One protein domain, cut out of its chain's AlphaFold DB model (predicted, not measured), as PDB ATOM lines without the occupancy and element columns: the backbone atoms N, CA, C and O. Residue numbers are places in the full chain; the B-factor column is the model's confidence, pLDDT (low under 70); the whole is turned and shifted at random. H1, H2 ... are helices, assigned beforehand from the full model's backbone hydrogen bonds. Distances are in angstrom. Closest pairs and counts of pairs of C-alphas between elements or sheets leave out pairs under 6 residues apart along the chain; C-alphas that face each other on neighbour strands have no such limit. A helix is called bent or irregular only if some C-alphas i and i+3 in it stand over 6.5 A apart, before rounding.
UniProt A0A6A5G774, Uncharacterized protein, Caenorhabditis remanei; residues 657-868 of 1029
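Overview. This is residues 657 to 868 of the 1029 residues of an uncharacterized protein of Caenorhabditis remanei (UniProt A0A6A5G774). The model shows two unequal lobes of helices: in the larger, H2, H4, H7 and H6 stand side by side, each touching the next; the smaller is the helical hairpin of H9 and H10, with H8 near H10. Bent H1 lies at the larger lobe, its arm H1a touching H4 and its arm H1b only just touching H2, and the start of H1a comes close to H9 of the smaller lobe; residues 861 to 867, at the far end of H10, stick out. The printed part has 212 residues with eleven named helices, H1 to H11 in chain order, and no named strand, and its class is all helix. It is only just loose, close to compact, with a radius of gyration of the C-alphas of 20.5 A and spans of 64 by 50 by 39 A.

Arrangement. Start at H1, residues 657 to 678: by its hydrogen bonds it was assigned as one helix, but it is bent, with C-alphas 668 and 671 6.9 A apart, and its arms H1a, residues 657 to 668, and H1b, residues 671 to 678, stand at a steep tilt of 46 degrees. H1b only just touches H2, residues 683 to 703, with 3 pairs of C-alphas within 8 A, the closest those of Leu 677 and Lys 686, 5.9 A apart. Go on to H4, residues 713 to 738, the hub, which touches five helices. H2 and H4 touch, opposite ways at a shallow tilt of 24 degrees, with the C-alphas of Thr 694 and Trp 718 closest at 4.1 A. H1a touches H4 with residues 662 to 666 alone, closest at the C-alphas of Val 662 and Met 713, 5.7 A. H3, residues 706 to 711, and H5, residues 740 to 744, each touch H4 only at the corner, and only just, with 3 pairs of C-alphas within 8 A; the closest are those of Ala 709 and Leu 715 and those of Ile 736 and Asn 742, each pair 5.8 A apart. H7, residues 779 to 795, touches H4, the same way at a shallow tilt of 24 degrees, closest at the C-alphas of Ala 726 and Ile 795, 5.4 A. H6, residues 757 to 770, forms a hairpin with H7, at a shallow tilt of 34 degrees, only just short of steep; the closest C-alphas are those of Ser 764 and Ala 789, 4.7 A. H9, residues 816 to 833, and H10, residues 837 to 860, form another hairpin, closest at the C-alphas of Leu 819 and Ser 849, 5.1 A. H8, residues 807 to 814, is near H10, while H11, residues 865 to 868, touches no helix. Every O i to N i+4 pair is within hydrogen-bond range in H1a, H1b, H2, H6 and H8, against 1 of 2 in H3, 17 of 22 in H4, 11 of 13 in H7, 10 of 14 in H9, 18 of 20 in H10 and 0 of 1 in H5, where 2 of 2 O i to N i+3 pairs are; H11 is too short for an O i to N i+4 pair.

Along the chain. Find C-alpha 657 at (140.770, -71.779, 20.372), where H1a begins. H2 runs 30.5 A, and H4 37.5 A from C-alpha 713 at (151.137, -64.782, 14.444), with a kink of 34 degrees near residue 720. H7 runs 24.3 A, H9 25.6 A and H10 32.3 A; H11 ends at C-alpha 868, (146.746, -69.384, 41.943).

Size, cuts and confidence. The C-alphas farthest apart, those of Glu 741 and Tyr 833, are 65.8 A apart. The printed part has no cut; the links H5 to H6 and H7 to H8 are long. The mean pLDDT of the printed part is 77.7, and 49 residues are under 70, among them residues 740 to 758 and 828 to 838.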
ATOM      1  N   LEU A 657     139.612 -72.084  19.513       75.75
ATOM      2  CA  LEU A 657     140.770 -71.779  20.372       75.75
ATOM      3  C   LEU A 657     142.011 -71.308  19.589       75.75
ATOM      4  O   LEU A 657     142.985 -70.838  20.189       75.75
ATOM      5  N   TRP A 658     141.988 -71.405  18.255       73.00
ATOM      6  CA  TRP A 658     143.074 -70.955  17.385       73.00
ATOM      7  C   TRP A 658     143.408 -69.467  17.588       73.00
ATOM      8  O   TRP A 658     144.586 -69.121  17.689       73.00
ATOM      9  N   SER A 659     142.413 -68.577  17.705       74.50
ATOM     10  CA  SER A 659     142.692 -67.138  17.821       74.50
ATOM     11  C   SER A 659     143.185 -66.758  19.212       74.50
ATOM     12  O   SER A 659     144.067 -65.911  19.317       74.50
ATOM     13  N   LEU A 660     142.695 -67.428  20.260       78.19
ATOM     14  CA  LEU A 660     143.199 -67.236  21.620       78.19
ATOM     15  C   LEU A 660     144.665 -67.676  21.735       78.19
ATOM     16  O   LEU A 660     145.464 -67.034  22.409       78.19
ATOM     17  N   SER A 661     145.045 -68.740  21.026       77.38
ATOM     18  CA  SER A 661     146.443 -69.183  20.962       77.38
ATOM     19  C   SER A 661     147.346 -68.123  20.317       77.38
ATOM     20  O   SER A 661     148.455 -67.889  20.792       77.38
ATOM     21  N   VAL A 662     146.865 -67.449  19.266       76.12
ATOM     22  CA  VAL A 662     147.577 -66.329  18.622       76.12
ATOM     23  C   VAL A 662     147.688 -65.125  19.567       76.12
ATOM     24  O   VAL A 662     148.752 -64.517  19.654       76.12
ATOM     25  N   GLU A 663     146.627 -64.806  20.307       78.44
ATOM     26  CA  GLU A 663     146.607 -63.723  21.297       78.44
ATOM     27  C   GLU A 663     147.569 -63.987  22.472       78.44
ATOM     28  O   GLU A 663     148.332 -63.107  22.863       78.44
ATOM     29  N   MET A 664     147.633 -65.222  22.978       80.44
ATOM     30  CA  MET A 664     148.585 -65.603  24.031       80.44
ATOM     31  C   MET A 664     150.040 -65.500  23.565       80.44
ATOM     32  O   MET A 664     150.899 -65.012  24.300       80.44
ATOM     33  N   GLN A 665     150.327 -65.909  22.324       82.12
ATOM     34  CA  GLN A 665     151.647 -65.702  21.722       82.12
ATOM     35  C   GLN A 665     151.990 -64.211  21.614       82.12
ATOM     36  O   GLN A 665     153.137 -63.834  21.847       82.12
ATOM     37  N   PHE A 666     151.004 -63.361  21.314       80.38
ATOM     38  CA  PHE A 666     151.191 -61.916  21.329       80.38
ATOM     39  C   PHE A 666     151.515 -61.402  22.739       80.38
ATOM     40  O   PHE A 666     152.527 -60.723  22.889       80.38
ATOM     41  N   TYR A 667     150.765 -61.773  23.785       82.69
ATOM     42  CA  TYR A 667     151.058 -61.339  25.163       82.69
ATOM     43  C   TYR A 667     152.465 -61.712  25.641       82.69
ATOM     44  O   TYR A 667     153.088 -60.941  26.369       82.69
ATOM     45  N   LEU A 668     153.002 -62.847  25.186       83.38
ATOM     46  CA  LEU A 668     154.386 -63.233  25.467       83.38
ATOM     47  C   LEU A 668     155.411 -62.341  24.746       83.38
ATOM     48  O   LEU A 668     156.503 -62.128  25.268       83.38
ATOM     49  N   LEU A 669     155.074 -61.801  23.571       81.12
ATOM     50  CA  LEU A 669     155.951 -60.924  22.787       81.12
ATOM     51  C   LEU A 669     155.846 -59.439  23.155       81.12
ATOM     52  O   LEU A 669     156.833 -58.714  23.010       81.12
ATOM     53  N   VAL A 670     154.686 -58.975  23.635       83.06
ATOM     54  CA  VAL A 670     154.423 -57.560  23.966       83.06
ATOM     55  C   VAL A 670     155.521 -56.933  24.836       83.06
ATOM     56  O   VAL A 670     156.000 -55.863  24.455       83.06
ATOM     57  N   PRO A 671     155.991 -57.555  25.941       84.94
ATOM     58  CA  PRO A 671     157.049 -56.973  26.769       84.94
ATOM     59  C   PRO A 671     158.343 -56.691  25.997       84.94
ATOM     60  O   PRO A 671     158.966 -55.655  26.209       84.94
ATOM     61  N   PHE A 672     158.720 -57.565  25.059       84.38
ATOM     62  CA  PHE A 672     159.918 -57.393  24.232       84.38
ATOM     63  C   PHE A 672     159.746 -56.274  23.202       84.38
ATOM     64  O   PHE A 672     160.667 -55.486  22.984       84.38
ATOM     65  N   ILE A 673     158.557 -56.160  22.603       82.44
ATOM     66  CA  ILE A 673     158.237 -55.073  21.668       82.44
ATOM     67  C   ILE A 673     158.242 -53.728  22.402       82.44
ATOM     68  O   ILE A 673     158.856 -52.773  21.928       82.44
ATOM     69  N   PHE A 674     157.626 -53.651  23.587       81.81
ATOM     70  CA  PHE A 674     157.650 -52.440  24.411       81.81
ATOM     71  C   PHE A 674     159.052 -52.088  24.891       81.81
ATOM     72  O   PHE A 674     159.406 -50.913  24.873       81.81
ATOM     73  N   PHE A 675     159.862 -53.075  25.275       85.25
ATOM     74  CA  PHE A 675     161.267 -52.854  25.605       85.25
ATOM     75  C   PHE A 675     162.029 -52.243  24.417       85.25
ATOM     76  O   PHE A 675     162.739 -51.255  24.584       85.25
ATOM     77  N   GLY A 676     161.808 -52.750  23.198       82.62
ATOM     78  CA  GLY A 676     162.365 -52.165  21.974       82.62
ATOM     79  C   GLY A 676     161.881 -50.732  21.716       82.62
ATOM     80  O   GLY A 676     162.684 -49.853  21.413       82.62
ATOM     81  N   LEU A 677     160.585 -50.461  21.898       83.69
ATOM     82  CA  LEU A 677     160.013 -49.117  21.748       83.69
ATOM     83  C   LEU A 677     160.485 -48.139  22.839       83.69
ATOM     84  O   LEU A 677     160.554 -46.939  22.585       83.69
ATOM     85  N   GLN A 678     160.843 -48.617  24.034       81.94
ATOM     86  CA  GLN A 678     161.415 -47.788  25.103       81.94
ATOM     87  C   GLN A 678     162.814 -47.253  24.769       81.94
ATOM     88  O   GLN A 678     163.212 -46.233  25.332       81.94
ATOM     89  N   LEU A 679     163.537 -47.873  23.828       84.75
ATOM     90  CA  LEU A 679     164.808 -47.338  23.325       84.75
ATOM     91  C   LEU A 679     164.621 -46.001  22.584       84.75
ATOM     92  O   LEU A 679     165.564 -45.218  22.463       84.75
ATOM     93  N   LEU A 680     163.403 -45.712  22.115       84.94
ATOM     94  CA  LEU A 680     163.040 -44.436  21.509       84.94
ATOM     95  C   LEU A 680     162.665 -43.438  22.613       84.94
ATOM     96  O   LEU A 680     161.697 -43.636  23.346       84.94
ATOM     97  N   LYS A 681     163.420 -42.341  22.734       77.06
ATOM     98  CA  LYS A 681     163.224 -41.361  23.820       77.06
ATOM     99  C   LYS A 681     161.923 -40.562  23.697       77.06
ATOM    100  O   LYS A 681     161.306 -40.265  24.714       77.06
ATOM    101  N   GLN A 682     161.503 -40.225  22.478       81.19
ATOM    102  CA  GLN A 682     160.345 -39.361  22.228       81.19
ATOM    103  C   GLN A 682     159.121 -40.161  21.770       81.19
ATOM    104  O   GLN A 682     159.232 -41.086  20.965       81.19
ATOM    105  N   ASP A 683     157.937 -39.793  22.267       78.56
ATOM    106  CA  ASP A 683     156.692 -40.526  21.998       78.56
ATOM    107  C   ASP A 683     156.253 -40.449  20.527       78.56
ATOM    108  O   ASP A 683     155.703 -41.421  20.008       78.56
ATOM    109  N   TYR A 684     156.587 -39.375  19.801       78.62
ATOM    110  CA  TYR A 684     156.324 -39.304  18.358       78.62
ATOM    111  C   TYR A 684     157.165 -40.313  17.557       78.62
ATOM    112  O   TYR A 684     156.687 -40.855  16.562       78.62
ATOM    113  N   LEU A 685     158.390 -40.633  17.999       81.12
ATOM    114  CA  LEU A 685     159.210 -41.673  17.366       81.12
ATOM    115  C   LEU A 685     158.609 -43.063  17.602       81.12
ATOM    116  O   LEU A 685     158.613 -43.894  16.695       81.12
ATOM    117  N   LYS A 686     158.037 -43.306  18.790       85.69
ATOM    118  CA  LYS A 686     157.311 -44.551  19.108       85.69
ATOM    119  C   LYS A 686     156.047 -44.697  18.265       85.69
ATOM    120  O   LYS A 686     155.756 -45.797  17.793       85.69
ATOM    121  N   LEU A 687     155.330 -43.594  18.036       85.38
ATOM    122  CA  LEU A 687     154.185 -43.546  17.127       85.38
ATOM    123  C   LEU A 687     154.604 -43.900  15.692       85.38
ATOM    124  O   LEU A 687     154.019 -44.806  15.103       85.38
ATOM    125  N   ILE A 688     155.651 -43.260  15.153       84.69
ATOM    126  CA  ILE A 688     156.168 -43.550  13.804       84.69
ATOM    127  C   ILE A 688     156.593 -45.019  13.685       84.69
ATOM    128  O   ILE A 688     156.195 -45.696  12.738       84.69
ATOM    129  N   ALA A 689     157.344 -45.540  14.659       85.56
ATOM    130  CA  ALA A 689     157.760 -46.940  14.672       85.56
ATOM    131  C   ALA A 689     156.555 -47.898  14.688       85.56
ATOM    132  O   ALA A 689     156.529 -48.871  13.935       85.56
ATOM    133  N   SER A 690     155.521 -47.591  15.478       86.75
ATOM    134  CA  SER A 690     154.280 -48.379  15.536       86.75
ATOM    135  C   SER A 690     153.506 -48.341  14.213       86.75
ATOM    136  O   SER A 690     153.008 -49.376  13.761       86.75
ATOM    137  N   CYS A 691     153.448 -47.185  13.544       86.44
ATOM    138  CA  CYS A 691     152.849 -47.050  12.213       86.44
ATOM    139  C   CYS A 691     153.600 -47.884  11.166       86.44
ATOM    140  O   CYS A 691     152.969 -48.601  10.393       86.44
ATOM    141  N   LEU A 692     154.937 -47.850  11.168       87.12
ATOM    142  CA  LEU A 692     155.752 -48.636  10.236       87.12
ATOM    143  C   LEU A 692     155.557 -50.144  10.444       87.12
ATOM    144  O   LEU A 692     155.329 -50.859   9.472       87.12
ATOM    145  N   ILE A 693     155.568 -50.621  11.695       85.19
ATOM    146  CA  ILE A 693     155.298 -52.034  12.021       85.19
ATOM    147  C   ILE A 693     153.913 -52.455  11.509       85.19
ATOM    148  O   ILE A 693     153.764 -53.534  10.935       85.19
ATOM    149  N   THR A 694     152.915 -51.579  11.660       86.94
ATOM    150  CA  THR A 694     151.543 -51.823  11.196       86.94
ATOM    151  C   THR A 694     151.471 -51.914   9.667       86.94
ATOM    152  O   THR A 694     150.918 -52.868   9.127       86.94
ATOM    153  N   ILE A 695     152.078 -50.965   8.948       85.88
ATOM    154  CA  ILE A 695     152.044 -50.919   7.478       85.88
ATOM    155  C   ILE A 695     152.813 -52.097   6.870       85.88
ATOM    156  O   ILE A 695     152.267 -52.829   6.043       85.88
ATOM    157  N   PHE A 696     154.059 -52.324   7.298       84.81
ATOM    158  CA  PHE A 696     154.874 -53.421   6.769       84.81
ATOM    159  C   PHE A 696     154.287 -54.790   7.109       84.81
ATOM    160  O   PHE A 696     154.279 -55.677   6.254       84.81
ATOM    161  N   GLY A 697     153.747 -54.961   8.319       84.00
ATOM    162  CA  GLY A 697     153.085 -56.203   8.705       84.00
ATOM    163  C   GLY A 697     151.832 -56.482   7.869       84.00
ATOM    164  O   GLY A 697     151.613 -57.630   7.486       84.00
ATOM    165  N   PHE A 698     151.049 -55.455   7.519       85.44
ATOM    166  CA  PHE A 698     149.894 -55.612   6.630       85.44
ATOM    167  C   PHE A 698     150.307 -55.977   5.198       85.44
ATOM    168  O   PHE A 698     149.727 -56.889   4.610       85.44
ATOM    169  N   ILE A 699     151.337 -55.325   4.649       84.44
ATOM    170  CA  ILE A 699     151.864 -55.652   3.314       84.44
ATOM    171  C   ILE A 699     152.352 -57.105   3.281       84.44
ATOM    172  O   ILE A 699     151.966 -57.868   2.397       84.44
ATOM    173  N   ALA A 700     153.128 -57.526   4.285       82.56
ATOM    174  CA  ALA A 700     153.597 -58.904   4.396       82.56
ATOM    175  C   ALA A 700     152.435 -59.908   4.517       82.56
ATOM    176  O   ALA A 700     152.468 -60.975   3.905       82.56
ATOM    177  N   PHE A 701     151.383 -59.560   5.263       82.31
ATOM    178  CA  PHE A 701     150.166 -60.364   5.370       82.31
ATOM    179  C   PHE A 701     149.436 -60.513   4.028       82.31
ATOM    180  O   PHE A 701     148.951 -61.600   3.719       82.31
ATOM    181  N   ALA A 702     149.364 -59.442   3.232       80.00
ATOM    182  CA  ALA A 702     148.675 -59.428   1.943       80.00
ATOM    183  C   ALA A 702     149.437 -60.180   0.835       80.00
ATOM    184  O   ALA A 702     148.809 -60.701  -0.084       80.00
ATOM    185  N   MET A 703     150.771 -60.257   0.920       80.25
ATOM    186  CA  MET A 703     151.621 -60.897  -0.097       80.25
ATOM    187  C   MET A 703     151.804 -62.413   0.088       80.25
ATOM    188  O   MET A 703     152.289 -63.085  -0.820       80.25
ATOM    189  N   ILE A 704     151.451 -62.969   1.250       78.12
ATOM    190  CA  ILE A 704     151.675 -64.385   1.582       78.12
ATOM    191  C   ILE A 704     150.382 -65.193   1.420       78.12
ATOM    192  O   ILE A 704     149.280 -64.690   1.627       78.12
ATOM    193  N   LEU A 705     150.520 -66.482   1.076       66.62
ATOM    194  CA  LEU A 705     149.417 -67.436   0.925       66.62
ATOM    195  C   LEU A 705     148.369 -67.288   2.053       66.62
ATOM    196  O   LEU A 705     148.712 -67.493   3.225       66.62
ATOM    197  N   PRO A 706     147.084 -67.015   1.735       67.38
ATOM    198  CA  PRO A 706     146.078 -66.622   2.727       67.38
ATOM    199  C   PRO A 706     145.909 -67.604   3.891       67.38
ATOM    200  O   PRO A 706     145.709 -67.191   5.031       67.38
ATOM    201  N   LYS A 707     146.028 -68.916   3.629       64.19
ATOM    202  CA  LYS A 707     145.928 -69.965   4.662       64.19
ATOM    203  C   LYS A 707     147.109 -69.967   5.636       64.19
ATOM    204  O   LYS A 707     146.923 -70.274   6.811       64.19
ATOM    205  N   PHE A 708     148.310 -69.640   5.158       71.19
ATOM    206  CA  PHE A 708     149.510 -69.576   5.992       71.19
ATOM    207  C   PHE A 708     149.542 -68.268   6.790       71.19
ATOM    208  O   PHE A 708     149.692 -68.298   8.011       71.19
ATOM    209  N   ALA A 709     149.284 -67.136   6.126       69.12
ATOM    210  CA  ALA A 709     149.227 -65.819   6.762       69.12
ATOM    211  C   ALA A 709     148.180 -65.747   7.890       69.12
ATOM    212  O   ALA A 709     148.402 -65.095   8.908       69.12
ATOM    213  N   PHE A 710     147.056 -66.460   7.748       68.06
ATOM    214  CA  PHE A 710     145.989 -66.498   8.750       68.06
ATOM    215  C   PHE A 710     146.394 -67.157  10.080       68.06
ATOM    216  O   PHE A 710     145.963 -66.704  11.141       68.06
ATOM    217  N   ASN A 711     147.227 -68.202  10.031       68.69
ATOM    218  CA  ASN A 711     147.604 -68.991  11.209       68.69
ATOM    219  C   ASN A 711     148.951 -68.572  11.818       68.69
ATOM    220  O   ASN A 711     149.285 -69.006  12.919       68.69
ATOM    221  N   PHE A 712     149.733 -67.739  11.124       78.44
ATOM    222  CA  PHE A 712     151.065 -67.341  11.570       78.44
ATOM    223  C   PHE A 712     151.050 -65.968  12.259       78.44
ATOM    224  O   PHE A 712     150.840 -64.933  11.626       78.44
ATOM    225  N   MET A 713     151.293 -65.958  13.573       77.88
ATOM    226  CA  MET A 713     151.137 -64.782  14.444       77.88
ATOM    227  C   MET A 713     151.972 -63.565  14.011       77.88
ATOM    228  O   MET A 713     151.453 -62.450  14.017       77.88
ATOM    229  N   PHE A 714     153.215 -63.750  13.550       78.62
ATOM    230  CA  PHE A 714     154.075 -62.630  13.134       78.62
ATOM    231  C   PHE A 714     153.500 -61.833  11.956       78.62
ATOM    232  O   PHE A 714     153.668 -60.619  11.893       78.62
ATOM    233  N   LEU A 715     152.759 -62.493  11.062       79.62
ATOM    234  CA  LEU A 715     152.078 -61.832   9.945       79.62
ATOM    235  C   LEU A 715     150.778 -61.147  10.372       79.62
ATOM    236  O   LEU A 715     150.206 -60.391   9.600       79.62
ATOM    237  N   ARG A 716     150.308 -61.369  11.603       79.12
ATOM    238  CA  ARG A 716     149.135 -60.692  12.177       79.12
ATOM    239  C   ARG A 716     149.499 -59.600  13.175       79.12
ATOM    240  O   ARG A 716     148.603 -58.918  13.668       79.12
ATOM    241  N   LEU A 717     150.793 -59.386  13.427       80.12
ATOM    242  CA  LEU A 717     151.283 -58.390  14.380       80.12
ATOM    243  C   LEU A 717     150.761 -56.980  14.074       80.12
ATOM    244  O   LEU A 717     150.505 -56.217  15.001       80.12
ATOM    245  N   TRP A 718     150.524 -56.671  12.794       85.69
ATOM    246  CA  TRP A 718     149.983 -55.383  12.367       85.69
ATOM    247  C   TRP A 718     148.619 -55.048  12.992       85.69
ATOM    248  O   TRP A 718     148.337 -53.887  13.276       85.69
ATOM    249  N   GLN A 719     147.773 -56.053  13.246       86.00
ATOM    250  CA  GLN A 719     146.450 -55.836  13.842       86.00
ATOM    251  C   GLN A 719     146.568 -55.372  15.291       86.00
ATOM    252  O   GLN A 719     145.828 -54.502  15.740       86.00
ATOM    253  N   PHE A 720     147.540 -55.931  16.006       82.25
ATOM    254  CA  PHE A 720     147.810 -55.574  17.388       82.25
ATOM    255  C   PHE A 720     148.598 -54.259  17.501       82.25
ATOM    256  O   PHE A 720     148.328 -53.455  18.392       82.25
ATOM    257  N   SER A 721     149.531 -53.988  16.579       83.38
ATOM    258  CA  SER A 721     150.306 -52.739  16.574       83.38
ATOM    259  C   SER A 721     149.464 -51.505  16.240       83.38
ATOM    260  O   SER A 721     149.816 -50.411  16.681       83.38
ATOM    261  N   ALA A 722     148.318 -51.660  15.566       85.38
ATOM    262  CA  ALA A 722     147.332 -50.587  15.418       85.38
ATOM    263  C   ALA A 722     146.844 -50.048  16.784       85.38
ATOM    264  O   ALA A 722     146.619 -48.847  16.934       85.38
ATOM    265  N   GLY A 723     146.775 -50.901  17.815       85.00
ATOM    266  CA  GLY A 723     146.499 -50.473  19.190       85.00
ATOM    267  C   GLY A 723     147.630 -49.636  19.803       85.00
ATOM    268  O   GLY A 723     147.368 -48.682  20.534       85.00
ATOM    269  N   PHE A 724     148.893 -49.923  19.467       87.00
ATOM    270  CA  PHE A 724     150.032 -49.097  19.895       87.00
ATOM    271  C   PHE A 724     150.011 -47.719  19.237       87.00
ATOM    272  O   PHE A 724     150.291 -46.725  19.907       87.00
ATOM    273  N   VAL A 725     149.621 -47.646  17.960       86.31
ATOM    274  CA  VAL A 725     149.401 -46.370  17.260       86.31
ATOM    275  C   VAL A 725     148.377 -45.523  18.019       86.31
ATOM    276  O   VAL A 725     148.669 -44.373  18.337       86.31
ATOM    277  N   ALA A 726     147.234 -46.105  18.398       84.62
ATOM    278  CA  ALA A 726     146.214 -45.409  19.182       84.62
ATOM    279  C   ALA A 726     146.726 -44.937  20.558       84.62
ATOM    280  O   ALA A 726     146.500 -43.791  20.948       84.62
ATOM    281  N   LEU A 727     147.475 -45.785  21.274       85.62
ATOM    282  CA  LEU A 727     148.042 -45.459  22.586       85.62
ATOM    283  C   LEU A 727     149.029 -44.284  22.531       85.62
ATOM    284  O   LEU A 727     148.928 -43.349  23.330       85.62
ATOM    285  N   PHE A 728     150.017 -44.336  21.631       85.06
ATOM    286  CA  PHE A 728     151.024 -43.276  21.533       85.06
ATOM    287  C   PHE A 728     150.424 -41.982  20.986       85.06
ATOM    288  O   PHE A 728     150.824 -40.907  21.427       85.06
ATOM    289  N   TRP A 729     149.419 -42.075  20.111       83.62
ATOM    290  CA  TRP A 729     148.644 -40.920  19.670       83.62
ATOM    291  C   TRP A 729     147.935 -40.219  20.840       83.62
ATOM    292  O   TRP A 729     148.131 -39.020  21.035       83.62
ATOM    293  N   SER A 730     147.198 -40.965  21.675       80.50
ATOM    294  CA  SER A 730     146.529 -40.415  22.869       80.50
ATOM    295  C   SER A 730     147.525 -39.785  23.858       80.50
ATOM    296  O   SER A 730     147.292 -38.688  24.372       80.50
ATOM    297  N   ARG A 731     148.697 -40.404  24.079       81.69
ATOM    298  CA  ARG A 731     149.748 -39.827  24.941       81.69
ATOM    299  C   ARG A 731     150.289 -38.498  24.425       81.69
ATOM    300  O   ARG A 731     150.460 -37.576  25.220       81.69
ATOM    301  N   ILE A 732     150.544 -38.397  23.120       77.81
ATOM    302  CA  ILE A 732     151.010 -37.156  22.489       77.81
ATOM    303  C   ILE A 732     149.938 -36.073  22.631       77.81
ATOM    304  O   ILE A 732     150.244 -34.966  23.071       77.81
ATOM    305  N   GLU A 733     148.678 -36.403  22.344       73.69
ATOM    306  CA  GLU A 733     147.565 -35.464  22.479       73.69
ATOM    307  C   GLU A 733     147.406 -34.962  23.925       73.69
ATOM    308  O   GLU A 733     147.309 -33.755  24.160       73.69
ATOM    309  N   LYS A 734     147.458 -35.865  24.911       76.19
ATOM    310  CA  LYS A 734     147.411 -35.510  26.334       76.19
ATOM    311  C   LYS A 734     148.598 -34.632  26.747       76.19
ATOM    312  O   LYS A 734     148.398 -33.628  27.421       76.19
ATOM    313  N   SER A 735     149.811 -34.956  26.299       72.81
ATOM    314  CA  SER A 735     151.023 -34.179  26.596       72.81
ATOM    315  C   SER A 735     150.992 -32.756  26.023       72.81
ATOM    316  O   SER A 735     151.624 -31.861  26.586       72.81
ATOM    317  N   ILE A 736     150.298 -32.546  24.901       68.62
ATOM    318  CA  ILE A 736     150.109 -31.225  24.280       68.62
ATOM    319  C   ILE A 736     148.989 -30.451  24.987       68.62
ATOM    320  O   ILE A 736     149.117 -29.245  25.195       68.62
ATOM    321  N   ARG A 737     147.905 -31.135  25.383       68.50
ATOM    322  CA  ARG A 737     146.801 -30.544  26.154       68.50
ATOM    323  C   ARG A 737     147.261 -30.046  27.524       68.50
ATOM    324  O   ARG A 737     146.867 -28.957  27.930       68.50
ATOM    325  N   ASP A 738     148.094 -30.827  28.206       74.06
ATOM    326  CA  ASP A 738     148.551 -30.525  29.563       74.06
ATOM    327  C   ASP A 738     149.700 -29.487  29.574       74.06
ATOM    328  O   ASP A 738     149.907 -28.821  30.588       74.06
ATOM    329  N   ASN A 739     150.433 -29.302  28.462       70.56
ATOM    330  CA  ASN A 739     151.501 -28.301  28.350       70.56
ATOM    331  C   ASN A 739     151.611 -27.698  26.922       70.56
ATOM    332  O   ASN A 739     152.245 -28.293  26.044       70.56
ATOM    333  N   PRO A 740     151.032 -26.505  26.671       63.16
ATOM    334  CA  PRO A 740     150.924 -25.911  25.333       63.16
ATOM    335  C   PRO A 740     152.256 -25.519  24.673       63.16
ATOM    336  O   PRO A 740     152.290 -25.336  23.455       63.16
ATOM    337  N   GLU A 741     153.353 -25.387  25.427       59.25
ATOM    338  CA  GLU A 741     154.676 -25.063  24.866       59.25
ATOM    339  C   GLU A 741     155.275 -26.219  24.043       59.25
ATOM    340  O   GLU A 741     156.017 -25.981  23.087       59.25
ATOM    341  N   ASN A 742     154.845 -27.463  24.301       56.69
ATOM    342  CA  ASN A 742     155.216 -28.654  23.519       56.69
ATOM    343  C   ASN A 742     154.683 -28.624  22.072       56.69
ATOM    344  O   ASN A 742     155.083 -29.429  21.230       56.69
ATOM    345  N   LYS A 743     153.798 -27.672  21.753       55.44
ATOM    346  CA  LYS A 743     153.226 -27.464  20.416       55.44
ATOM    347  C   LYS A 743     154.261 -26.989  19.383       55.44
ATOM    348  O   LYS A 743     154.003 -27.102  18.194       55.44
ATOM    349  N   LYS A 744     155.423 -26.470  19.814       52.75
ATOM    350  CA  LYS A 744     156.537 -26.104  18.914       52.75
ATOM    351  C   LYS A 744     157.395 -27.299  18.476       52.75
ATOM    352  O   LYS A 744     157.971 -27.239  17.395       52.75
ATOM    353  N   GLU A 745     157.476 -28.365  19.276       53.62
ATOM    354  CA  GLU A 745     158.192 -29.603  18.911       53.62
ATOM    355  C   GLU A 745     157.302 -30.593  18.141       53.62
ATOM    356  O   GLU A 745     157.799 -31.356  17.314       53.62
ATOM    357  N   ALA A 746     155.983 -30.564  18.361       52.12
ATOM    358  CA  ALA A 746     155.015 -31.330  17.582       52.12
ATOM    359  C   ALA A 746     154.614 -30.552  16.315       52.12
ATOM    360  O   ALA A 746     153.869 -29.580  16.371       52.12
ATOM    361  N   THR A 747     155.135 -30.982  15.171       51.47
ATOM    362  CA  THR A 747     155.014 -30.376  13.838       51.47
ATOM    363  C   THR A 747     153.648 -29.730  13.537       51.47
ATOM    364  O   THR A 747     152.610 -30.393  13.565       51.47
ATOM    365  N   GLU A 748     153.672 -28.463  13.100       48.66
ATOM    366  CA  GLU A 748     152.538 -27.673  12.567       48.66
ATOM    367  C   GLU A 748     151.755 -28.364  11.422       48.66
ATOM    368  O   GLU A 748     150.673 -27.916  11.039       48.66
ATOM    369  N   SER A 749     152.274 -29.465  10.865       50.09
ATOM    370  CA  SER A 749     151.665 -30.238   9.779       50.09
ATOM    371  C   SER A 749     150.633 -31.279  10.231       50.09
ATOM    372  O   SER A 749     149.726 -31.582   9.459       50.09
ATOM    373  N   ILE A 750     150.716 -31.809  11.459       50.84
ATOM    374  CA  ILE A 750     149.838 -32.908  11.916       50.84
ATOM    375  C   ILE A 750     148.437 -32.389  12.293       50.84
ATOM    376  O   ILE A 750     147.444 -33.089  12.110       50.84
ATOM    377  N   TYR A 751     148.333 -31.131  12.735       48.34
ATOM    378  CA  TYR A 751     147.082 -30.510  13.202       48.34
ATOM    379  C   TYR A 751     146.325 -29.678  12.146       48.34
ATOM    380  O   TYR A 751     145.306 -29.073  12.470       48.34
ATOM    381  N   LYS A 752     146.773 -29.648  10.879       47.38
ATOM    382  CA  LYS A 752     146.028 -29.005   9.772       47.38
ATOM    383  C   LYS A 752     144.916 -29.876   9.171       47.38
ATOM    384  O   LYS A 752     144.215 -29.416   8.274       47.38
ATOM    385  N   LEU A 753     144.739 -31.108   9.645       47.81
ATOM    386  CA  LEU A 753     143.628 -31.968   9.240       47.81
ATOM    387  C   LEU A 753     142.387 -31.635  10.085       47.81
ATOM    388  O   LEU A 753     142.427 -31.815  11.303       47.81
ATOM    389  N   PRO A 754     141.284 -31.157   9.479       44.41
ATOM    390  CA  PRO A 754     140.055 -30.849  10.191       44.41
ATOM    391  C   PRO A 754     139.308 -32.159  10.451       44.41
ATOM    392  O   PRO A 754     138.335 -32.473   9.776       44.41
ATOM    393  N   PHE A 755     139.778 -32.969  11.395       54.12
ATOM    394  CA  PHE A 755     138.970 -34.078  11.887       54.12
ATOM    395  C   PHE A 755     138.150 -33.580  13.065       54.12
ATOM    396  O   PHE A 755     138.645 -33.443  14.185       54.12
ATOM    397  N   ILE A 756     136.875 -33.308  12.803       63.50
ATOM    398  CA  ILE A 756     135.863 -33.257  13.850       63.50
ATOM    399  C   ILE A 756     135.871 -34.661  14.469       63.50
ATOM    400  O   ILE A 756     135.527 -35.640  13.804       63.50
ATOM    401  N   LYS A 757     136.363 -34.791  15.708       69.50
ATOM    402  CA  LYS A 757     136.468 -36.089  16.404       69.50
ATOM    403  C   LYS A 757     135.137 -36.840  16.411       69.50
ATOM    404  O   LYS A 757     135.130 -38.064  16.295       69.50
ATOM    405  N   ASP A 758     134.038 -36.094  16.479       68.69
ATOM    406  CA  ASP A 758     132.677 -36.623  16.438       68.69
ATOM    407  C   ASP A 758     132.331 -37.233  15.068       68.69
ATOM    408  O   ASP A 758     131.722 -38.304  15.016       68.69
ATOM    409  N   ASP A 759     132.796 -36.644  13.959       75.19
ATOM    410  CA  ASP A 759     132.607 -37.192  12.609       75.19
ATOM    411  C   ASP A 759     133.440 -38.462  12.411       75.19
ATOM    412  O   ASP A 759     132.934 -39.472  11.922       75.19
ATOM    413  N   LEU A 760     134.705 -38.456  12.850       79.75
ATOM    414  CA  LEU A 760     135.578 -39.633  12.771       79.75
ATOM    415  C   LEU A 760     135.037 -40.794  13.617       79.75
ATOM    416  O   LEU A 760     135.062 -41.948  13.180       79.75
ATOM    417  N   LEU A 761     134.515 -40.490  14.808       81.75
ATOM    418  CA  LEU A 761     133.857 -41.466  15.669       81.75
ATOM    419  C   LEU A 761     132.599 -42.030  14.999       81.75
ATOM    420  O   LEU A 761     132.423 -43.246  14.960       81.75
ATOM    421  N   THR A 762     131.758 -41.165  14.427       81.44
ATOM    422  CA  THR A 762     130.519 -41.562  13.741       81.44
ATOM    423  C   THR A 762     130.807 -42.441  12.525       81.44
ATOM    424  O   THR A 762     130.195 -43.500  12.369       81.44
ATOM    425  N   VAL A 763     131.785 -42.067  11.695       84.00
ATOM    426  CA  VAL A 763     132.229 -42.866  10.542       84.00
ATOM    427  C   VAL A 763     132.775 -44.218  10.996       84.00
ATOM    428  O   VAL A 763     132.399 -45.248  10.436       84.00
ATOM    429  N   SER A 764     133.600 -44.245  12.043       86.25
ATOM    430  CA  SER A 764     134.185 -45.489  12.554       86.25
ATOM    431  C   SER A 764     133.123 -46.434  13.124       86.25
ATOM    432  O   SER A 764     133.129 -47.622  12.809       86.25
ATOM    433  N   LEU A 765     132.159 -45.917  13.893       84.81
ATOM    434  CA  LEU A 765     131.026 -46.703  14.394       84.81
ATOM    435  C   LEU A 765     130.118 -47.193  13.257       84.81
ATOM    436  O   LEU A 765     129.647 -48.326  13.305       84.81
ATOM    437  N   THR A 766     129.928 -46.389  12.208       84.50
ATOM    438  CA  THR A 766     129.155 -46.780  11.017       84.50
ATOM    439  C   THR A 766     129.838 -47.920  10.258       84.50
ATOM    440  O   THR A 766     129.184 -48.896   9.904       84.50
ATOM    441  N   ILE A 767     131.160 -47.854  10.068       85.56
ATOM    442  CA  ILE A 767     131.956 -48.930   9.452       85.56
ATOM    443  C   ILE A 767     131.817 -50.240  10.244       85.56
ATOM    444  O   ILE A 767     131.621 -51.306   9.658       85.56
ATOM    445  N   LEU A 768     131.875 -50.167  11.576       83.81
ATOM    446  CA  LEU A 768     131.690 -51.332  12.443       83.81
ATOM    447  C   LEU A 768     130.245 -51.859  12.397       83.81
ATOM    448  O   LEU A 768     130.043 -53.071  12.396       83.81
ATOM    449  N   ALA A 769     129.246 -50.979  12.289       82.19
ATOM    450  CA  ALA A 769     127.838 -51.356  12.158       82.19
ATOM    451  C   ALA A 769     127.535 -52.059  10.820       82.19
ATOM    452  O   ALA A 769     126.775 -53.027  10.792       82.19
ATOM    453  N   ILE A 770     128.174 -51.636   9.722       80.06
ATOM    454  CA  ILE A 770     128.040 -52.269   8.396       80.06
ATOM    455  C   ILE A 770     128.475 -53.741   8.431       80.06
ATOM    456  O   ILE A 770     127.923 -54.557   7.695       80.06
ATOM    457  N   CYS A 771     129.387 -54.121   9.331       74.94
ATOM    458  CA  CYS A 771     129.821 -55.512   9.490       74.94
ATOM    459  C   CYS A 771     128.714 -56.455  10.003       74.94
ATOM    460  O   CYS A 771     128.876 -57.670   9.922       74.94
ATOM    461  N   PHE A 772     127.597 -55.919  10.509       74.31
ATOM    462  CA  PHE A 772     126.419 -56.700  10.897       74.31
ATOM    463  C   PHE A 772     125.424 -56.910   9.742       74.31
ATOM    464  O   PHE A 772     124.465 -57.667   9.899       74.31
ATOM    465  N   LEU A 773     125.632 -56.267   8.587       73.88
ATOM    466  CA  LEU A 773     124.806 -56.468   7.398       73.88
ATOM    467  C   LEU A 773     125.317 -57.674   6.589       73.88
ATOM    468  O   LEU A 773     126.525 -57.786   6.360       73.88
ATOM    469  N   PRO A 774     124.426 -58.560   6.105       57.44
ATOM    470  CA  PRO A 774     124.813 -59.666   5.238       57.44
ATOM    471  C   PRO A 774     125.309 -59.108   3.896       57.44
ATOM    472  O   PRO A 774     124.516 -58.718   3.043       57.44
ATOM    473  N   SER A 775     126.627 -59.024   3.724       59.50
ATOM    474  CA  SER A 775     127.268 -58.526   2.504       59.50
ATOM    475  C   SER A 775     128.453 -59.410   2.117       59.50
ATOM    476  O   SER A 775     129.229 -59.840   2.970       59.50
ATOM    477  N   GLU A 776     128.610 -59.684   0.820       59.44
ATOM    478  CA  GLU A 776     129.716 -60.475   0.256       59.44
ATOM    479  C   GLU A 776     130.996 -59.638   0.086       59.44
ATOM    480  O   GLU A 776     131.642 -59.624  -0.962       59.44
ATOM    481  N   LEU A 777     131.370 -58.873   1.112       66.38
ATOM    482  CA  LEU A 777     132.585 -58.069   1.060       66.38
ATOM    483  C   LEU A 777     133.819 -58.960   1.220       66.38
ATOM    484  O   LEU A 777     133.906 -59.803   2.115       66.38
ATOM    485  N   ASN A 778     134.816 -58.747   0.361       71.81
ATOM    486  CA  ASN A 778     136.055 -59.509   0.413       71.81
ATOM    487  C   ASN A 778     136.786 -59.259   1.748       71.81
ATOM    488  O   ASN A 778     137.198 -58.143   2.085       71.81
ATOM    489  N   VAL A 779     136.969 -60.349   2.497       69.25
ATOM    490  CA  VAL A 779     137.534 -60.387   3.851       69.25
ATOM    491  C   VAL A 779     138.947 -59.786   3.922       69.25
ATOM    492  O   VAL A 779     139.344 -59.282   4.975       69.25
ATOM    493  N   LEU A 780     139.708 -59.805   2.821       70.38
ATOM    494  CA  LEU A 780     141.045 -59.210   2.751       70.38
ATOM    495  C   LEU A 780     141.009 -57.684   2.929       70.38
ATOM    496  O   LEU A 780     141.893 -57.139   3.587       70.38
ATOM    497  N   TYR A 781     139.972 -57.013   2.415       75.81
ATOM    498  CA  TYR A 781     139.798 -55.561   2.544       75.81
ATOM    499  C   TYR A 781     139.042 -55.177   3.816       75.81
ATOM    500  O   TYR A 781     139.344 -54.157   4.430       75.81
ATOM    501  N   LEU A 782     138.102 -56.012   4.265       78.81
ATOM    502  CA  LEU A 782     137.311 -55.722   5.462       78.81
ATOM    503  C   LEU A 782     138.168 -55.701   6.741       78.81
ATOM    504  O   LEU A 782     137.980 -54.856   7.611       78.81
ATOM    505  N   ARG A 783     139.154 -56.601   6.850       78.88
ATOM    506  CA  ARG A 783     140.036 -56.717   8.026       78.88
ATOM    507  C   ARG A 783     140.810 -55.434   8.368       78.88
ATOM    508  O   ARG A 783     140.727 -55.019   9.528       78.88
ATOM    509  N   PRO A 784     141.575 -54.810   7.450       80.44
ATOM    510  CA  PRO A 784     142.279 -53.567   7.757       80.44
ATOM    511  C   PRO A 784     141.309 -52.422   8.051       80.44
ATOM    512  O   PRO A 784     141.553 -51.665   8.984       80.44
ATOM    513  N   ILE A 785     140.177 -52.347   7.342       84.12
ATOM    514  CA  ILE A 785     139.144 -51.324   7.561       84.12
ATOM    515  C   ILE A 785     138.589 -51.398   8.990       84.12
ATOM    516  O   ILE A 785     138.586 -50.393   9.698       84.12
ATOM    517  N   VAL A 786     138.197 -52.591   9.449       86.31
ATOM    518  CA  VAL A 786     137.686 -52.806  10.814       86.31
ATOM    519  C   VAL A 786     138.760 -52.514  11.860       86.31
ATOM    520  O   VAL A 786     138.493 -51.811  12.828       86.31
ATOM    521  N   THR A 787     139.990 -52.992  11.644       87.50
ATOM    522  CA  THR A 787     141.109 -52.778  12.582       87.50
ATOM    523  C   THR A 787     141.403 -51.283  12.763       87.50
ATOM    524  O   THR A 787     141.559 -50.809  13.889       87.50
ATOM    525  N   MET A 788     141.438 -50.523  11.665       85.38
ATOM    526  CA  MET A 788     141.677 -49.079  11.698       85.38
ATOM    527  C   MET A 788     140.493 -48.309  12.290       85.38
ATOM    528  O   MET A 788     140.713 -47.375  13.056       85.38
ATOM    529  N   ALA A 789     139.252 -48.723  12.006       86.62
ATOM    530  CA  ALA A 789     138.062 -48.145  12.629       86.62
ATOM    531  C   ALA A 789     138.069 -48.348  14.153       86.62
ATOM    532  O   ALA A 789     137.804 -47.408  14.897       86.62
ATOM    533  N   THR A 790     138.451 -49.533  14.646       87.69
ATOM    534  CA  THR A 790     138.608 -49.781  16.089       87.69
ATOM    535  C   THR A 790     139.698 -48.899  16.706       87.69
ATOM    536  O   THR A 790     139.471 -48.299  17.754       87.69
ATOM    537  N   ALA A 791     140.857 -48.760  16.053       85.12
ATOM    538  CA  ALA A 791     141.918 -47.866  16.524       85.12
ATOM    539  C   ALA A 791     141.463 -46.392  16.563       85.12
ATOM    540  O   ALA A 791     141.762 -45.684  17.523       85.12
ATOM    541  N   ALA A 792     140.692 -45.946  15.567       84.25
ATOM    542  CA  ALA A 792     140.119 -44.601  15.520       84.25
ATOM    543  C   ALA A 792     139.096 -44.354  16.644       84.25
ATOM    544  O   ALA A 792     139.131 -43.298  17.271       84.25
ATOM    545  N   VAL A 793     138.246 -45.341  16.968       84.69
ATOM    546  CA  VAL A 793     137.328 -45.265  18.123       84.69
ATOM    547  C   VAL A 793     138.100 -45.069  19.431       84.69
ATOM    548  O   VAL A 793     137.704 -44.239  20.247       84.69
ATOM    549  N   ILE A 794     139.220 -45.782  19.616       82.69
ATOM    550  CA  ILE A 794     140.082 -45.641  20.803       82.69
ATOM    551  C   ILE A 794     140.711 -44.240  20.859       82.69
ATOM    552  O   ILE A 794     140.712 -43.618  21.917       82.69
ATOM    553  N   ILE A 795     141.202 -43.720  19.727       80.19
ATOM    554  CA  ILE A 795     141.813 -42.382  19.625       80.19
ATOM    555  C   ILE A 795     140.822 -41.260  19.972       80.19
ATOM    556  O   ILE A 795     141.210 -40.254  20.568       80.19
ATOM    557  N   CYS A 796     139.548 -41.402  19.603       76.69
ATOM    558  CA  CYS A 796     138.559 -40.351  19.828       76.69
ATOM    559  C   CYS A 796     138.183 -40.145  21.311       76.69
ATOM    560  O   CYS A 796     137.605 -39.104  21.606       76.69
ATOM    561  N   GLU A 797     138.510 -41.077  22.224       68.62
ATOM    562  CA  GLU A 797     138.277 -40.989  23.686       68.62
ATOM    563  C   GLU A 797     136.928 -40.340  24.077       68.62
ATOM    564  O   GLU A 797     136.853 -39.429  24.904       68.62
ATOM    565  N   SER A 798     135.825 -40.775  23.462       61.03
ATOM    566  CA  SER A 798     134.538 -40.102  23.652       61.03
ATOM    567  C   SER A 798     133.858 -40.490  24.967       61.03
ATOM    568  O   SER A 798     133.107 -41.463  25.025       61.03
ATOM    569  N   GLN A 799     134.031 -39.661  25.999       55.06
ATOM    570  CA  GLN A 799     133.273 -39.760  27.257       55.06
ATOM    571  C   GLN A 799     131.781 -39.392  27.106       55.06
ATOM    572  O   GLN A 799     130.972 -39.805  27.929       55.06
ATOM    573  N   ASN A 800     131.401 -38.667  26.044       56.22
ATOM    574  CA  ASN A 800     130.042 -38.135  25.843       56.22
ATOM    575  C   ASN A 800     129.156 -38.972  24.896       56.22
ATOM    576  O   ASN A 800     128.036 -38.566  24.590       56.22
ATOM    577  N   ASN A 801     129.626 -40.127  24.409       68.31
ATOM    578  CA  ASN A 801     128.836 -40.964  23.500       68.31
ATOM    579  C   ASN A 801     127.945 -41.920  24.304       68.31
ATOM    580  O   ASN A 801     128.446 -42.835  24.956       68.31
ATOM    581  N   THR A 802     126.629 -41.730  24.199       66.56
ATOM    582  CA  THR A 802     125.601 -42.477  24.945       66.56
ATOM    583  C   THR A 802     125.619 -43.989  24.697       66.56
ATOM    584  O   THR A 802     125.196 -44.754  25.563       66.56
ATOM    585  N   MET A 803     126.113 -44.441  23.538       70.25
ATOM    586  CA  MET A 803     126.228 -45.861  23.198       70.25
ATOM    587  C   MET A 803     127.459 -46.492  23.858       70.25
ATOM    588  O   MET A 803     127.344 -47.538  24.492       70.25
ATOM    589  N   LEU A 804     128.627 -45.846  23.758       73.12
ATOM    590  CA  LEU A 804     129.873 -46.347  24.357       73.12
ATOM    591  C   LEU A 804     129.895 -46.211  25.889       73.12
ATOM    592  O   LEU A 804     130.605 -46.960  26.552       73.12
ATOM    593  N   SER A 805     129.084 -45.313  26.457       75.38
ATOM    594  CA  SER A 805     128.903 -45.149  27.906       75.38
ATOM    595  C   SER A 805     127.795 -46.036  28.503       75.38
ATOM    596  O   SER A 805     127.391 -45.830  29.646       75.38
ATOM    597  N   SER A 806     127.233 -46.977  27.736       83.00
ATOM    598  CA  SER A 806     126.147 -47.845  28.202       83.00
ATOM    599  C   SER A 806     126.648 -48.892  29.197       83.00
ATOM    600  O   SER A 806     127.467 -49.743  28.850       83.00
ATOM    601  N   ASN A 807     126.076 -48.901  30.406       82.75
ATOM    602  CA  ASN A 807     126.371 -49.911  31.433       82.75
ATOM    603  C   ASN A 807     126.130 -51.345  30.933       82.75
ATOM    604  O   ASN A 807     126.848 -52.264  31.315       82.75
ATOM    605  N   THR A 808     125.142 -51.547  30.056       84.44
ATOM    606  CA  THR A 808     124.824 -52.866  29.493       84.44
ATOM    607  C   THR A 808     125.909 -53.344  28.532       84.44
ATOM    608  O   THR A 808     126.328 -54.497  28.604       84.44
ATOM    609  N   LEU A 809     126.382 -52.469  27.637       82.12
ATOM    610  CA  LEU A 809     127.467 -52.807  26.710       82.12
ATOM    611  C   LEU A 809     128.799 -52.970  27.450       82.12
ATOM    612  O   LEU A 809     129.549 -53.889  27.129       82.12
ATOM    613  N   GLY A 810     129.041 -52.151  28.479       83.50
ATOM    614  CA  GLY A 810     130.170 -52.320  29.396       83.50
ATOM    615  C   GLY A 810     130.167 -53.698  30.057       83.50
ATOM    616  O   GLY A 810     131.153 -54.419  29.962       83.50
ATOM    617  N   TYR A 811     129.022 -54.127  30.599       87.94
ATOM    618  CA  TYR A 811     128.888 -55.447  31.220       87.94
ATOM    619  C   TYR A 811     129.080 -56.611  30.233       87.94
ATOM    620  O   TYR A 811     129.684 -57.626  30.576       87.94
ATOM    621  N   ILE A 812     128.598 -56.485  28.988       87.69
ATOM    622  CA  ILE A 812     128.883 -57.473  27.931       87.69
ATOM    623  C   ILE A 812     130.392 -57.531  27.646       87.69
ATOM    624  O   ILE A 812     130.934 -58.618  27.438       87.69
ATOM    625  N   GLY A 813     131.068 -56.379  27.675       86.25
ATOM    626  CA  GLY A 813     132.524 -56.279  27.617       86.25
ATOM    627  C   GLY A 813     133.210 -57.021  28.766       86.25
ATOM    628  O   GLY A 813     134.119 -57.811  28.509       86.25
ATOM    629  N   ASP A 814     132.729 -56.855  29.999       88.19
ATOM    630  CA  ASP A 814     133.295 -57.502  31.193       88.19
ATOM    631  C   ASP A 814     133.234 -59.039  31.126       88.19
ATOM    632  O   ASP A 814     134.157 -59.712  31.578       88.19
ATOM    633  N   ILE A 815     132.180 -59.611  30.525       91.75
ATOM    634  CA  ILE A 815     132.024 -61.073  30.364       91.75
ATOM    635  C   ILE A 815     132.558 -61.613  29.024       91.75
ATOM    636  O   ILE A 815     132.436 -62.811  28.744       91.75
ATOM    637  N   SER A 816     133.110 -60.750  28.164       90.75
ATOM    638  CA  SER A 816     133.411 -61.068  26.759       90.75
ATOM    639  C   SER A 816     134.402 -62.223  26.582       90.75
ATOM    640  O   SER A 816     134.241 -63.032  25.666       90.75
ATOM    641  N   TYR A 817     135.379 -62.354  27.482       88.25
ATOM    642  CA  TYR A 817     136.369 -63.430  27.451       88.25
ATOM    643  C   TYR A 817     135.727 -64.813  27.637       88.25
ATOM    644  O   TYR A 817     135.934 -65.730  26.840       88.25
ATOM    645  N   VAL A 818     134.877 -64.956  28.655       90.38
ATOM    646  CA  VAL A 818     134.153 -66.206  28.922       90.38
ATOM    647  C   VAL A 818     133.136 -66.487  27.818       90.38
ATOM    648  O   VAL A 818     133.028 -67.626  27.359       90.38
ATOM    649  N   LEU A 819     132.452 -65.450  27.329       90.50
ATOM    650  CA  LEU A 819     131.536 -65.560  26.195       90.50
ATOM    651  C   LEU A 819     132.237 -66.119  24.951       90.50
ATOM    652  O   LEU A 819     131.724 -67.032  24.295       90.50
ATOM    653  N   TYR A 820     133.451 -65.643  24.674       87.81
ATOM    654  CA  TYR A 820     134.284 -66.155  23.594       87.81
ATOM    655  C   TYR A 820     134.641 -67.640  23.779       87.81
ATOM    656  O   TYR A 820     134.585 -68.413  22.824       87.81
ATOM    657  N   LEU A 821     134.951 -68.086  24.997       87.44
ATOM    658  CA  LEU A 821     135.284 -69.492  25.250       87.44
ATOM    659  C   LEU A 821     134.086 -70.437  25.079       87.44
ATOM    660  O   LEU A 821     134.266 -71.564  24.611       87.44
ATOM    661  N   VAL A 822     132.880 -69.983  25.436       87.88
ATOM    662  CA  VAL A 822     131.686 -70.834  25.555       87.88
ATOM    663  C   VAL A 822     130.831 -70.875  24.285       87.88
ATOM    664  O   VAL A 822     130.233 -71.916  24.000       87.88
ATOM    665  N   HIS A 823     130.784 -69.797  23.492       86.75
ATOM    666  CA  HIS A 823     129.855 -69.714  22.356       86.75
ATOM    667  C   HIS A 823     130.045 -70.837  21.328       86.75
ATOM    668  O   HIS A 823     129.067 -71.445  20.902       86.75
ATOM    669  N   TRP A 824     131.285 -71.157  20.949       82.31
ATOM    670  CA  TRP A 824     131.542 -72.151  19.907       82.31
ATOM    671  C   TRP A 824     131.215 -73.582  20.354       82.31
ATOM    672  O   TRP A 824     130.474 -74.244  19.634       82.31
ATOM    673  N   PRO A 825     131.638 -74.068  21.541       80.56
ATOM    674  CA  PRO A 825     131.185 -75.361  22.049       80.56
ATOM    675  C   PRO A 825     129.661 -75.462  22.138       80.56
ATOM    676  O   PRO A 825     129.105 -76.482  21.741       80.56
ATOM    677  N   MET A 826     128.978 -74.403  22.586       81.50
ATOM    678  CA  MET A 826     127.515 -74.383  22.635       81.50
ATOM    679  C   MET A 826     126.899 -74.455  21.233       81.50
ATOM    680  O   MET A 826     125.952 -75.209  21.031       81.50
ATOM    681  N   ILE A 827     127.458 -73.747  20.243       76.44
ATOM    682  CA  ILE A 827     127.030 -73.845  18.839       76.44
ATOM    683  C   ILE A 827     127.249 -75.271  18.321       76.44
ATOM    684  O   ILE A 827     126.321 -75.870  17.796       76.44
ATOM    685  N   VAL A 828     128.438 -75.848  18.494       69.50
ATOM    686  CA  VAL A 828     128.752 -77.195  17.987       69.50
ATOM    687  C   VAL A 828     127.859 -78.259  18.626       69.50
ATOM    688  O   VAL A 828     127.409 -79.168  17.931       69.50
ATOM    689  N   ILE A 829     127.584 -78.135  19.926       69.94
ATOM    690  CA  ILE A 829     126.722 -79.066  20.652       69.94
ATOM    691  C   ILE A 829     125.264 -78.861  20.246       69.94
ATOM    692  O   ILE A 829     124.621 -79.831  19.890       69.94
ATOM    693  N   PHE A 830     124.720 -77.641  20.261       69.81
ATOM    694  CA  PHE A 830     123.269 -77.433  20.160       69.81
ATOM    695  C   PHE A 830     122.748 -77.060  18.760       69.81
ATOM    696  O   PHE A 830     121.569 -77.282  18.481       69.81
ATOM    697  N   ALA A 831     123.583 -76.546  17.850       60.59
ATOM    698  CA  ALA A 831     123.161 -76.175  16.490       60.59
ATOM    699  C   ALA A 831     122.556 -77.323  15.650       60.59
ATOM    700  O   ALA A 831     121.662 -77.034  14.853       60.59
ATOM    701  N   PRO A 832     122.944 -78.607  15.811       55.97
ATOM    702  CA  PRO A 832     122.329 -79.708  15.065       55.97
ATOM    703  C   PRO A 832     120.845 -79.967  15.384       55.97
ATOM    704  O   PRO A 832     120.201 -80.713  14.649       55.97
ATOM    705  N   TYR A 833     120.293 -79.394  16.466       55.41
ATOM    706  CA  TYR A 833     119.032 -79.868  17.047       55.41
ATOM    707  C   TYR A 833     117.741 -79.100  16.645       55.41
ATOM    708  O   TYR A 833     116.683 -79.692  16.825       55.41
ATOM    709  N   SER A 834     117.752 -77.861  16.089       49.22
ATOM    710  CA  SER A 834     116.556 -77.153  15.504       49.22
ATOM    711  C   SER A 834     116.844 -75.681  15.066       49.22
ATOM    712  O   SER A 834     117.785 -75.078  15.578       49.22
ATOM    713  N   PRO A 835     116.051 -75.039  14.169       49.97
ATOM    714  CA  PRO A 835     116.104 -73.587  13.909       49.97
ATOM    715  C   PRO A 835     115.503 -72.704  15.021       49.97
ATOM    716  O   PRO A 835     115.852 -71.530  15.132       49.97
ATOM    717  N   GLN A 836     114.649 -73.252  15.894       53.97
ATOM    718  CA  GLN A 836     114.155 -72.549  17.096       53.97
ATOM    719  C   GLN A 836     115.258 -72.385  18.162       53.97
ATOM    720  O   GLN A 836     115.081 -71.699  19.170       53.97
ATOM    721  N   THR A 837     116.426 -72.982  17.917       60.44
ATOM    722  CA  THR A 837     117.545 -73.048  18.848       60.44
ATOM    723  C   THR A 837     118.375 -71.775  18.877       60.44
ATOM    724  O   THR A 837     119.106 -71.618  19.833       60.44
ATOM    725  N   TYR A 838     118.282 -70.822  17.940       68.19
ATOM    726  CA  TYR A 838     119.154 -69.632  17.998       68.19
ATOM    727  C   TYR A 838     118.911 -68.764  19.236       68.19
ATOM    728  O   TYR A 838     119.870 -68.331  19.871       68.19
ATOM    729  N   ILE A 839     117.649 -68.559  19.629       75.06
ATOM    730  CA  ILE A 839     117.318 -67.807  20.850       75.06
ATOM    731  C   ILE A 839     117.752 -68.606  22.078       75.06
ATOM    732  O   ILE A 839     118.435 -68.068  22.943       75.06
ATOM    733  N   PHE A 840     117.425 -69.900  22.129       78.88
ATOM    734  CA  PHE A 840     117.831 -70.780  23.226       78.88
ATOM    735  C   PHE A 840     119.356 -70.865  23.366       78.88
ATOM    736  O   PHE A 840     119.882 -70.744  24.465       78.88
ATOM    737  N   LEU A 841     120.078 -71.009  22.260       81.19
ATOM    738  CA  LEU A 841     121.532 -71.058  22.168       81.19
ATOM    739  C   LEU A 841     122.155 -69.736  22.598       81.19
ATOM    740  O   LEU A 841     123.110 -69.736  23.365       81.19
ATOM    741  N   THR A 842     121.593 -68.614  22.154       82.38
ATOM    742  CA  THR A 842     122.038 -67.285  22.582       82.38
ATOM    743  C   THR A 842     121.840 -67.144  24.090       82.38
ATOM    744  O   THR A 842     122.800 -66.898  24.811       82.38
ATOM    745  N   VAL A 843     120.635 -67.406  24.599       84.69
ATOM    746  CA  VAL A 843     120.313 -67.308  26.030       84.69
ATOM    747  C   VAL A 843     121.189 -68.237  26.872       84.69
ATOM    748  O   VAL A 843     121.766 -67.795  27.860       84.69
ATOM    749  N   THR A 844     121.350 -69.500  26.482       84.69
ATOM    750  CA  THR A 844     122.183 -70.471  27.211       84.69
ATOM    751  C   THR A 844     123.664 -70.119  27.159       84.69
ATOM    752  O   THR A 844     124.344 -70.230  28.180       84.69
ATOM    753  N   THR A 845     124.164 -69.627  26.025       90.44
ATOM    754  CA  THR A 845     125.543 -69.136  25.887       90.44
ATOM    755  C   THR A 845     125.783 -67.927  26.793       90.44
ATOM    756  O   THR A 845     126.758 -67.910  27.542       90.44
ATOM    757  N   PHE A 846     124.877 -66.946  26.813       90.38
ATOM    758  CA  PHE A 846     124.994 -65.785  27.700       90.38
ATOM    759  C   PHE A 846     124.873 -66.172  29.181       90.38
ATOM    760  O   PHE A 846     125.703 -65.752  29.984       90.38
ATOM    761  N   LEU A 847     123.906 -67.017  29.557       90.00
ATOM    762  CA  LEU A 847     123.730 -67.470  30.942       90.00
ATOM    763  C   LEU A 847     124.943 -68.254  31.450       90.00
ATOM    764  O   LEU A 847     125.448 -67.966  32.532       90.00
ATOM    765  N   SER A 848     125.439 -69.214  30.668       89.56
ATOM    766  CA  SER A 848     126.638 -69.980  31.030       89.56
ATOM    767  C   SER A 848     127.870 -69.082  31.153       89.56
ATOM    768  O   SER A 848     128.657 -69.263  32.082       89.56
ATOM    769  N   SER A 849     127.987 -68.062  30.299       93.19
ATOM    770  CA  SER A 849     129.071 -67.081  30.378       93.19
ATOM    771  C   SER A 849     128.990 -66.216  31.634       93.19
ATOM    772  O   SER A 849     129.991 -66.045  32.320       93.19
ATOM    773  N   ILE A 850     127.794 -65.742  32.002       92.56
ATOM    774  CA  ILE A 850     127.568 -64.978  33.241       92.56
ATOM    775  C   ILE A 850     127.908 -65.829  34.474       92.56
ATOM    776  O   ILE A 850     128.589 -65.360  35.387       92.56
ATOM    777  N   ILE A 851     127.463 -67.089  34.496       92.38
ATOM    778  CA  ILE A 851     127.733 -68.019  35.600       92.38
ATOM    779  C   ILE A 851     129.241 -68.249  35.742       92.38
ATOM    780  O   ILE A 851     129.783 -68.111  36.838       92.38
ATOM    781  N   LEU A 852     129.929 -68.572  34.645       92.12
ATOM    782  CA  LEU A 852     131.370 -68.820  34.658       92.12
ATOM    783  C   LEU A 852     132.172 -67.560  35.012       92.12
ATOM    784  O   LEU A 852     133.130 -67.661  35.778       92.12
ATOM    785  N   HIS A 853     131.750 -66.379  34.556       93.38
ATOM    786  CA  HIS A 853     132.386 -65.114  34.920       93.38
ATOM    787  C   HIS A 853     132.366 -64.881  36.442       93.38
ATOM    788  O   HIS A 853     133.407 -64.691  37.072       93.38
ATOM    789  N   HIS A 854     131.192 -64.967  37.075       90.69
ATOM    790  CA  HIS A 854     131.060 -64.666  38.508       90.69
ATOM    791  C   HIS A 854     131.566 -65.785  39.421       90.69
ATOM    792  O   HIS A 854     132.138 -65.516  40.479       90.69
ATOM    793  N   ILE A 855     131.352 -67.048  39.042       89.62
ATOM    794  CA  ILE A 855     131.702 -68.191  39.896       89.62
ATOM    795  C   ILE A 855     133.170 -68.587  39.736       89.62
ATOM    796  O   ILE A 855     133.771 -69.020  40.723       89.62
ATOM    797  N   PHE A 856     133.737 -68.451  38.535       86.75
ATOM    798  CA  PHE A 856     135.073 -68.948  38.210       86.75
ATOM    799  C   PHE A 856     136.062 -67.808  37.940       86.75
ATOM    800  O   PHE A 856     137.019 -67.661  38.700       86.75
ATOM    801  N   GLU A 857     135.811 -66.969  36.927       88.88
ATOM    802  CA  GLU A 857     136.747 -65.922  36.484       88.88
ATOM    803  C   GLU A 857     137.078 -64.910  37.583       88.88
ATOM    804  O   GLU A 857     138.232 -64.769  37.993       88.88
ATOM    805  N   GLN A 858     136.055 -64.281  38.157       89.75
ATOM    806  CA  GLN A 858     136.213 -63.280  39.214       89.75
ATOM    807  C   GLN A 858     136.898 -63.826  40.472       89.75
ATOM    808  O   GLN A 858     137.520 -63.066  41.217       89.75
ATOM    809  N   LYS A 859     136.790 -65.134  40.738       86.44
ATOM    810  CA  LYS A 859     137.439 -65.746  41.900       86.44
ATOM    811  C   LYS A 859     138.932 -65.912  41.678       86.44
ATOM    812  O   LYS A 859     139.689 -65.502  42.553       86.44
ATOM    813  N   TYR A 860     139.362 -66.477  40.546       84.31
ATOM    814  CA  TYR A 860     140.795 -66.686  40.322       84.31
ATOM    815  C   TYR A 860     141.536 -65.376  40.028       84.31
ATOM    816  O   TYR A 860     142.690 -65.249  40.423       84.31
ATOM    817  N   LEU A 861     140.879 -64.375  39.425       86.44
ATOM    818  CA  LEU A 861     141.476 -63.048  39.212       86.44
ATOM    819  C   LEU A 861     141.798 -62.313  40.525       86.44
ATOM    820  O   LEU A 861     142.656 -61.435  40.540       86.44
ATOM    821  N   LYS A 862     141.134 -62.675  41.631       87.69
ATOM    822  CA  LYS A 862     141.370 -62.116  42.974       87.69
ATOM    823  C   LYS A 862     142.323 -62.961  43.825       87.69
ATOM    824  O   LYS A 862     142.636 -62.562  44.945       87.69
ATOM    825  N   MET A 863     142.754 -64.129  43.340       90.62
ATOM    826  CA  MET A 863     143.698 -64.982  44.064       90.62
ATOM    827  C   MET A 863     145.105 -64.391  44.014       90.62
ATOM    828  O   MET A 863     145.542 -63.864  42.993       90.62
ATOM    829  N   ASP A 864     145.843 -64.529  45.113       90.19
ATOM    830  CA  ASP A 864     147.271 -64.241  45.101       90.19
ATOM    831  C   ASP A 864     148.043 -65.325  44.330       90.19
ATOM    832  O   ASP A 864     147.563 -66.442  44.106       90.19
ATOM    833  N   TRP A 865     149.272 -65.014  43.917       89.69
ATOM    834  CA  TRP A 865     150.066 -65.939  43.103       89.69
ATOM    835  C   TRP A 865     150.350 -67.274  43.821       89.69
ATOM    836  O   TRP A 865     150.458 -68.314  43.169       89.69
ATOM    837  N   LYS A 866     150.429 -67.257  45.162       89.88
ATOM    838  CA  LYS A 866     150.700 -68.436  45.999       89.88
ATOM    839  C   LYS A 866     149.544 -69.433  45.986       89.88
ATOM    840  O   LYS A 866     149.787 -70.631  46.078       89.88
ATOM    841  N   THR A 867     148.312 -68.948  45.847       89.25
ATOM    842  CA  THR A 867     147.105 -69.779  45.743       89.25
ATOM    843  C   THR A 867     146.802 -70.145  44.289       89.25
ATOM    844  O   THR A 867     146.401 -71.273  43.997       89.25
ATOM    845  N   LEU A 868     147.050 -69.218  43.362       88.19
ATOM    846  CA  LEU A 868     146.746 -69.384  41.943       88.19
ATOM    847  C   LEU A 868     147.603 -70.466  41.271       88.19
ATOM    848  O   LEU A 868     147.076 -71.284  40.520       88.19
TER     849      LEU A 868